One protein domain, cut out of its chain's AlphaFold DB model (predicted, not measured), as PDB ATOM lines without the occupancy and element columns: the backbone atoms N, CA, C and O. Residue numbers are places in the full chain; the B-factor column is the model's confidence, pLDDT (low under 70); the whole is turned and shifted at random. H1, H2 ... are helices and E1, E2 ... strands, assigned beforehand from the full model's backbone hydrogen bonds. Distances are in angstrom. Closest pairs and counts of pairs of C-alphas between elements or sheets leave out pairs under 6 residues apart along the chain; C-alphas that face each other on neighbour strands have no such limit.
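This is residues 73 to 124 of the 537 residues of an uncharacterized protein of Rasamsonia emersonii CBS 393.64 (UniProt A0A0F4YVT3). A small head, made of the hairpin E1 and E2, the loop of residues 85 to 98 and the first part of H1, bears one long helical arm, residues 107 to 124 of H1, which sticks out and makes the length. The 52 printed residues hold E1, E2, H1 in that order, an antiparallel two-stranded sheet and a mixed class. The whole is only just loose, close to extended, with a radius of gyration of the C-alphas of 14.3 A and spans of 46 by 21 by 15 A.

Find C-alpha 73 at (54.826, -20.750, -34.903); strand E1 runs from there to residue 76. Strand E2 is residues 81 to 84. From C-alpha 99, helix H1 runs 36.8 A to C-alpha 124 at (19.262, -17.635, -38.745).

Look across the hairpin E1 and E2, antiparallel at 143 degrees: N 74 and O 83 are 2.8 A apart, within hydrogen-bond range. The closest C-alphas of E1 and H1, Tyr 74 and Val 102, are 7.2 A apart. In H1 every O i to N i+4 pair is within hydrogen-bond range.

The C-alphas farthest apart, Leu 90 and Lys 124, are 46.6 A apart. The printed part has no cut; the link E2 to H1 is long. Look for pLDDT under 70 at residues 90, 93 to 94, 108 and 110 to 124.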
ATOM      1  N   PHE A  73      55.022 -21.952 -34.091       83.44
ATOM      2  CA  PHE A  73      54.826 -20.750 -34.903       83.44
ATOM      3  C   PHE A  73      53.376 -20.252 -34.831       83.44
ATOM      4  O   PHE A  73      52.427 -21.028 -34.890       83.44
ATOM      5  N   TYR A  74      53.211 -18.935 -34.741       82.19
ATOM      6  CA  TYR A  74      51.928 -18.241 -34.790       82.19
ATOM      7  C   TYR A  74      51.757 -17.577 -36.157       82.19
ATOM      8  O   TYR A  74      52.662 -16.879 -36.615       82.19
ATOM      9  N   TYR A  75      50.613 -17.779 -36.810       84.06
ATOM     10  CA  TYR A  75      50.284 -17.062 -38.041       84.06
ATOM     11  C   TYR A  75      49.708 -15.685 -37.707       84.06
ATOM     12  O   TYR A  75      48.657 -15.586 -37.073       84.06
ATOM     13  N   ASP A  76      50.395 -14.635 -38.144       79.75
ATOM     14  CA  ASP A  76      49.927 -13.259 -38.055       79.75
ATOM     15  C   ASP A  76      49.155 -12.910 -39.345       79.75
ATOM     16  O   ASP A  76      49.775 -12.863 -40.417       79.75
ATOM     17  N   PRO A  77      47.824 -12.692 -39.277       77.06
ATOM     18  CA  PRO A  77      47.008 -12.433 -40.459       77.06
ATOM     19  C   PRO A  77      47.304 -11.066 -41.087       77.06
ATOM     20  O   PRO A  77      47.316 -10.960 -42.308       77.06
ATOM     21  N   GLU A  78      47.642 -10.044 -40.290       77.94
ATOM     22  CA  GLU A  78      47.956  -8.694 -40.793       77.94
ATOM     23  C   GLU A  78      49.199  -8.713 -41.695       77.94
ATOM     24  O   GLU A  78      49.308  -7.955 -42.656       77.94
ATOM     25  N   LYS A  79      50.139  -9.617 -41.397       81.19
ATOM     26  CA  LYS A  79      51.417  -9.769 -42.112       81.19
ATOM     27  C   LYS A  79      51.446 -10.989 -43.036       81.19
ATOM     28  O   LYS A  79      52.486 -11.249 -43.646       81.19
ATOM     29  N   LYS A  80      50.338 -11.743 -43.099       82.69
ATOM     30  CA  LYS A  80      50.137 -13.016 -43.814       82.69
ATOM     31  C   LYS A  80      51.317 -14.006 -43.669       82.69
ATOM     32  O   LYS A  80      51.671 -14.706 -44.619       82.69
ATOM     33  N   LYS A  81      51.959 -14.059 -42.489       84.19
ATOM     34  CA  LYS A  81      53.237 -14.771 -42.237       84.19
ATOM     35  C   LYS A  81      53.273 -15.489 -40.885       84.19
ATOM     36  O   LYS A  81      52.636 -15.070 -39.923       84.19
ATOM     37  N   TYR A  82      54.078 -16.550 -40.805       83.25
ATOM     38  CA  TYR A  82      54.344 -17.292 -39.569       83.25
ATOM     39  C   TYR A  82      55.505 -16.669 -38.781       83.25
ATOM     40  O   TYR A  82      56.610 -16.526 -39.301       83.25
ATOM     41  N   PHE A  83      55.270 -16.362 -37.508       83.94
ATOM     42  CA  PHE A  83      56.255 -15.845 -36.558       83.94
ATOM     43  C   PHE A  83      56.561 -16.906 -35.501       83.94
ATOM     44  O   PHE A  83      55.650 -17.520 -34.945       83.94
ATOM     45  N   ARG A  84      57.846 -17.145 -35.213       83.75
ATOM     46  CA  ARG A  84      58.262 -18.116 -34.189       83.75
ATOM     47  C   ARG A  84      57.816 -17.627 -32.811       83.75
ATOM     48  O   ARG A  84      58.184 -16.526 -32.407       83.75
ATOM     49  N   ILE A  85      57.063 -18.450 -32.087       84.62
ATOM     50  CA  ILE A  85      56.567 -18.116 -30.749       84.62
ATOM     51  C   ILE A  85      57.755 -18.107 -29.786       84.62
ATOM     52  O   ILE A  85      58.436 -19.122 -29.614       84.62
ATOM     53  N   GLN A  86      58.011 -16.962 -29.159       82.12
ATOM     54  CA  GLN A  86      59.110 -16.806 -28.207       82.12
ATOM     55  C   GLN A  86      58.668 -17.189 -26.789       82.12
ATOM     56  O   GLN A  86      57.532 -16.942 -26.373       82.12
ATOM     57  N   ALA A  87      59.583 -17.792 -26.024       79.88
ATOM     58  CA  ALA A  87      59.381 -18.014 -24.596       79.88
ATOM     59  C   ALA A  87      59.358 -16.668 -23.857       79.88
ATOM     60  O   ALA A  87      60.134 -15.774 -24.185       79.88
ATOM     61  N   ASN A  88      58.504 -16.532 -22.843       71.12
ATOM     62  CA  ASN A  88      58.197 -15.240 -22.210       71.12
ATOM     63  C   ASN A  88      59.413 -14.529 -21.578       71.12
ATOM     64  O   ASN A  88      59.361 -13.324 -21.376       71.12
ATOM     65  N   HIS A  89      60.501 -15.255 -21.288       72.06
ATOM     66  CA  HIS A  89      61.762 -14.714 -20.758       72.06
ATOM     67  C   HIS A  89      62.805 -14.354 -21.840       72.06
ATOM     68  O   HIS A  89      63.809 -13.730 -21.524       72.06
ATOM     69  N   LEU A  90      62.590 -14.754 -23.102       69.94
ATOM     70  CA  LEU A  90      63.424 -14.389 -24.264       69.94
ATOM     71  C   LEU A  90      62.762 -13.326 -25.152       69.94
ATOM     72  O   LEU A  90      63.388 -12.803 -26.071       69.94
ATOM     73  N   ALA A  91      61.476 -13.064 -24.930       70.31
ATOM     74  CA  ALA A  91      60.677 -12.168 -25.744       70.31
ATOM     75  C   ALA A  91      60.774 -10.730 -25.192       70.31
ATOM     76  O   ALA A  91      60.572 -10.545 -23.990       70.31
ATOM     77  N   PRO A  92      61.041  -9.700 -26.020       75.44
ATOM     78  CA  PRO A  92      61.080  -8.312 -25.558       75.44
ATOM     79  C   PRO A  92      59.785  -7.890 -24.849       75.44
ATOM     80  O   PRO A  92      58.694  -8.348 -25.208       75.44
ATOM     81  N   ALA A  93      59.889  -6.994 -23.866       63.16
ATOM     82  CA  ALA A  93      58.729  -6.483 -23.138       63.16
ATOM     83  C   ALA A  93      57.705  -5.858 -24.110       63.16
ATOM     84  O   ALA A  93      58.047  -5.000 -24.920       63.16
ATOM     85  N   GLY A  94      56.451  -6.323 -24.060       69.94
ATOM     86  CA  GLY A  94      55.386  -5.904 -24.985       69.94
ATOM     87  C   GLY A  94      55.335  -6.643 -26.335       69.94
ATOM     88  O   GLY A  94      54.488  -6.327 -27.169       69.94
ATOM     89  N   SER A  95      56.193  -7.642 -26.574       74.88
ATOM     90  CA  SER A  95      56.213  -8.403 -27.833       74.88
ATOM     91  C   SER A  95      54.924  -9.205 -28.098       74.88
ATOM     92  O   SER A  95      54.495 -10.051 -27.307       74.88
ATOM     93  N   GLN A  96      54.332  -8.984 -29.278       74.44
ATOM     94  CA  GLN A  96      53.058  -9.595 -29.694       74.44
ATOM     95  C   GLN A  96      53.141 -11.113 -29.959       74.44
ATOM     96  O   GLN A  96      52.108 -11.779 -30.008       74.44
ATOM     97  N   TYR A  97      54.353 -11.655 -30.127       79.44
ATOM     98  CA  TYR A  97      54.622 -13.058 -30.486       79.44
ATOM     99  C   TYR A  97      55.189 -13.889 -29.318       79.44
ATOM    100  O   TYR A  97      55.714 -14.988 -29.515       79.44
ATOM    101  N   SER A  98      55.092 -13.368 -28.092       83.19
ATOM    102  CA  SER A  98      55.341 -14.134 -26.868       83.19
ATOM    103  C   SER A  98      54.252 -15.197 -26.656       83.19
ATOM    104  O   SER A  98      53.103 -15.025 -27.077       83.19
ATOM    105  N   ARG A  99      54.599 -16.311 -25.998       79.50
ATOM    106  CA  ARG A  99      53.688 -17.451 -25.781       79.50
ATOM    107  C   ARG A  99      52.374 -17.038 -25.112       79.50
ATOM    108  O   ARG A  99      51.315 -17.517 -25.514       79.50
ATOM    109  N   ASP A 100      52.430 -16.129 -24.144       76.00
ATOM    110  CA  ASP A 100      51.240 -15.670 -23.418       76.00
ATOM    111  C   ASP A 100      50.394 -14.683 -24.239       76.00
ATOM    112  O   ASP A 100      49.165 -14.744 -24.185       76.00
ATOM    113  N   ALA A 101      51.016 -13.821 -25.056       78.38
ATOM    114  CA  ALA A 101      50.290 -12.926 -25.962       78.38
ATOM    115  C   ALA A 101      49.527 -13.710 -27.042       78.38
ATOM    116  O   ALA A 101      48.357 -13.418 -27.302       78.38
ATOM    117  N   VAL A 102      50.153 -14.748 -27.609       81.75
ATOM    118  CA  VAL A 102      49.518 -15.664 -28.568       81.75
ATOM    119  C   VAL A 102      48.337 -16.391 -27.923       81.75
ATOM    120  O   VAL A 102      47.219 -16.276 -28.421       81.75
ATOM    121  N   LYS A 103      48.534 -17.036 -26.764       77.62
ATOM    122  CA  LYS A 103      47.450 -17.703 -26.017       77.62
ATOM    123  C   LYS A 103      46.288 -16.762 -25.691       77.62
ATOM    124  O   LYS A 103      45.124 -17.137 -25.834       77.62
ATOM    125  N   LYS A 104      46.580 -15.524 -25.278       77.50
ATOM    126  CA  LYS A 104      45.562 -14.503 -24.988       77.50
ATOM    127  C   LYS A 104      44.765 -14.131 -26.241       77.50
ATOM    128  O   LYS A 104      43.538 -14.074 -26.166       77.50
ATOM    129  N   ARG A 105      45.430 -13.946 -27.390       79.00
ATOM    130  CA  ARG A 105      44.773 -13.706 -28.689       79.00
ATOM    131  C   ARG A 105      43.914 -14.892 -29.126       79.00
ATOM    132  O   ARG A 105      42.783 -14.679 -29.543       79.00
ATOM    133  N   GLU A 106      44.393 -16.127 -28.990       77.75
ATOM    134  CA  GLU A 106      43.617 -17.336 -29.310       77.75
ATOM    135  C   GLU A 106      42.381 -17.484 -28.412       77.75
ATOM    136  O   GLU A 106      41.288 -17.771 -28.900       77.75
ATOM    137  N   HIS A 107      42.512 -17.212 -27.111       70.81
ATOM    138  CA  HIS A 107      41.384 -17.216 -26.180       70.81
ATOM    139  C   HIS A 107      40.348 -16.136 -26.532       70.81
ATOM    140  O   HIS A 107      39.151 -16.424 -26.594       70.81
ATOM    141  N   GLN A 108      40.793 -14.907 -26.817       68.62
ATOM    142  CA  GLN A 108      39.923 -13.816 -27.267       68.62
ATOM    143  C   GLN A 108      39.245 -14.144 -28.604       68.62
ATOM    144  O   GLN A 108      38.042 -13.924 -28.741       68.62
ATOM    145  N   LYS A 109      39.970 -14.745 -29.557       72.75
ATOM    146  CA  LYS A 109      39.410 -15.227 -30.826       72.75
ATOM    147  C   LYS A 109      38.325 -16.276 -30.578       72.75
ATOM    148  O   LYS A 109      37.233 -16.123 -31.105       72.75
ATOM    149  N   LYS A 110      38.557 -17.253 -29.699       66.88
ATOM    150  CA  LYS A 110      37.578 -18.295 -29.343       66.88
ATOM    151  C   LYS A 110      36.327 -17.742 -28.641       66.88
ATOM    152  O   LYS A 110      35.220 -18.214 -28.897       66.88
ATOM    153  N   GLN A 111      36.466 -16.721 -27.789       63.44
ATOM    154  CA  GLN A 111      35.315 -15.989 -27.235       63.44
ATOM    155  C   GLN A 111      34.549 -15.225 -28.329       63.44
ATOM    156  O   GLN A 111      33.319 -15.255 -28.368       63.44
ATOM    157  N   HIS A 112      35.266 -14.566 -29.242       60.19
ATOM    158  CA  HIS A 112      34.683 -13.816 -30.352       60.19
ATOM    159  C   HIS A 112      33.961 -14.735 -31.351       60.19
ATOM    160  O   HIS A 112      32.829 -14.452 -31.727       60.19
ATOM    161  N   GLU A 113      34.553 -15.880 -31.698       62.38
ATOM    162  CA  GLU A 113      33.962 -16.949 -32.512       62.38
ATOM    163  C   GLU A 113      32.690 -17.509 -31.873       62.38
ATOM    164  O   GLU A 113      31.691 -17.682 -32.569       62.38
ATOM    165  N   ARG A 114      32.670 -17.723 -30.548       60.06
ATOM    166  CA  ARG A 114      31.445 -18.080 -29.811       60.06
ATOM    167  C   ARG A 114      30.377 -16.992 -29.924       60.06
ATOM    168  O   ARG A 114      29.247 -17.299 -30.291       60.06
ATOM    169  N   ARG A 115      30.729 -15.718 -29.707       63.72
ATOM    170  CA  ARG A 115      29.783 -14.589 -29.826       63.72
ATOM    171  C   ARG A 115      29.259 -14.410 -31.258       63.72
ATOM    172  O   ARG A 115      28.082 -14.108 -31.438       63.72
ATOM    173  N   ILE A 116      30.098 -14.640 -32.271       59.72
ATOM    174  CA  ILE A 116      29.705 -14.684 -33.688       59.72
ATOM    175  C   ILE A 116      28.787 -15.876 -33.954       59.72
ATOM    176  O   ILE A 116      27.800 -15.718 -34.660       59.72
ATOM    177  N   THR A 117      29.088 -17.058 -33.418       59.59
ATOM    178  CA  THR A 117      28.305 -18.281 -33.658       59.59
ATOM    179  C   THR A 117      26.924 -18.169 -33.024       59.59
ATOM    180  O   THR A 117      25.935 -18.405 -33.712       59.59
ATOM    181  N   PHE A 118      26.843 -17.679 -31.785       57.66
ATOM    182  CA  PHE A 118      25.590 -17.305 -31.130       57.66
ATOM    183  C   PHE A 118      24.826 -16.251 -31.947       57.66
ATOM    184  O   PHE A 118      23.689 -16.484 -32.341       57.66
ATOM    185  N   GLY A 119      25.470 -15.141 -32.329       63.06
ATOM    186  CA  GLY A 119      24.843 -14.105 -33.160       63.06
ATOM    187  C   GLY A 119      24.371 -14.604 -34.535       63.06
ATOM    188  O   GLY A 119      23.322 -14.180 -35.012       63.06
ATOM    189  N   ARG A 120      25.097 -15.540 -35.163       61.28
ATOM    190  CA  ARG A 120      24.719 -16.203 -36.425       61.28
ATOM    191  C   ARG A 120      23.574 -17.194 -36.236       61.28
ATOM    192  O   ARG A 120      22.723 -17.262 -37.116       61.28
ATOM    193  N   ARG A 121      23.533 -17.925 -35.116       59.91
ATOM    194  CA  ARG A 121      22.404 -18.773 -34.709       59.91
ATOM    195  C   ARG A 121      21.150 -17.906 -34.557       59.91
ATOM    196  O   ARG A 121      20.209 -18.057 -35.331       59.91
ATOM    197  N   THR A 122      21.222 -16.877 -33.712       55.12
ATOM    198  CA  THR A 122      20.160 -15.880 -33.518       55.12
ATOM    199  C   THR A 122      19.708 -15.222 -34.830       55.12
ATOM    200  O   THR A 122      18.517 -15.000 -35.014       55.12
ATOM    201  N   ALA A 123      20.621 -14.922 -35.761       61.88
ATOM    202  CA  ALA A 123      20.304 -14.299 -37.054       61.88
ATOM    203  C   ALA A 123      19.850 -15.275 -38.163       61.88
ATOM    204  O   ALA A 123      19.493 -14.813 -39.250       61.88
ATOM    205  N   LYS A 124      19.886 -16.592 -37.912       63.34
ATOM    206  CA  LYS A 124      19.262 -17.635 -38.745       63.34
ATOM    207  C   LYS A 124      17.878 -18.015 -38.222       63.34
ATOM    208  O   LYS A 124      16.954 -18.153 -39.010       63.34
TER     209      LYS A 124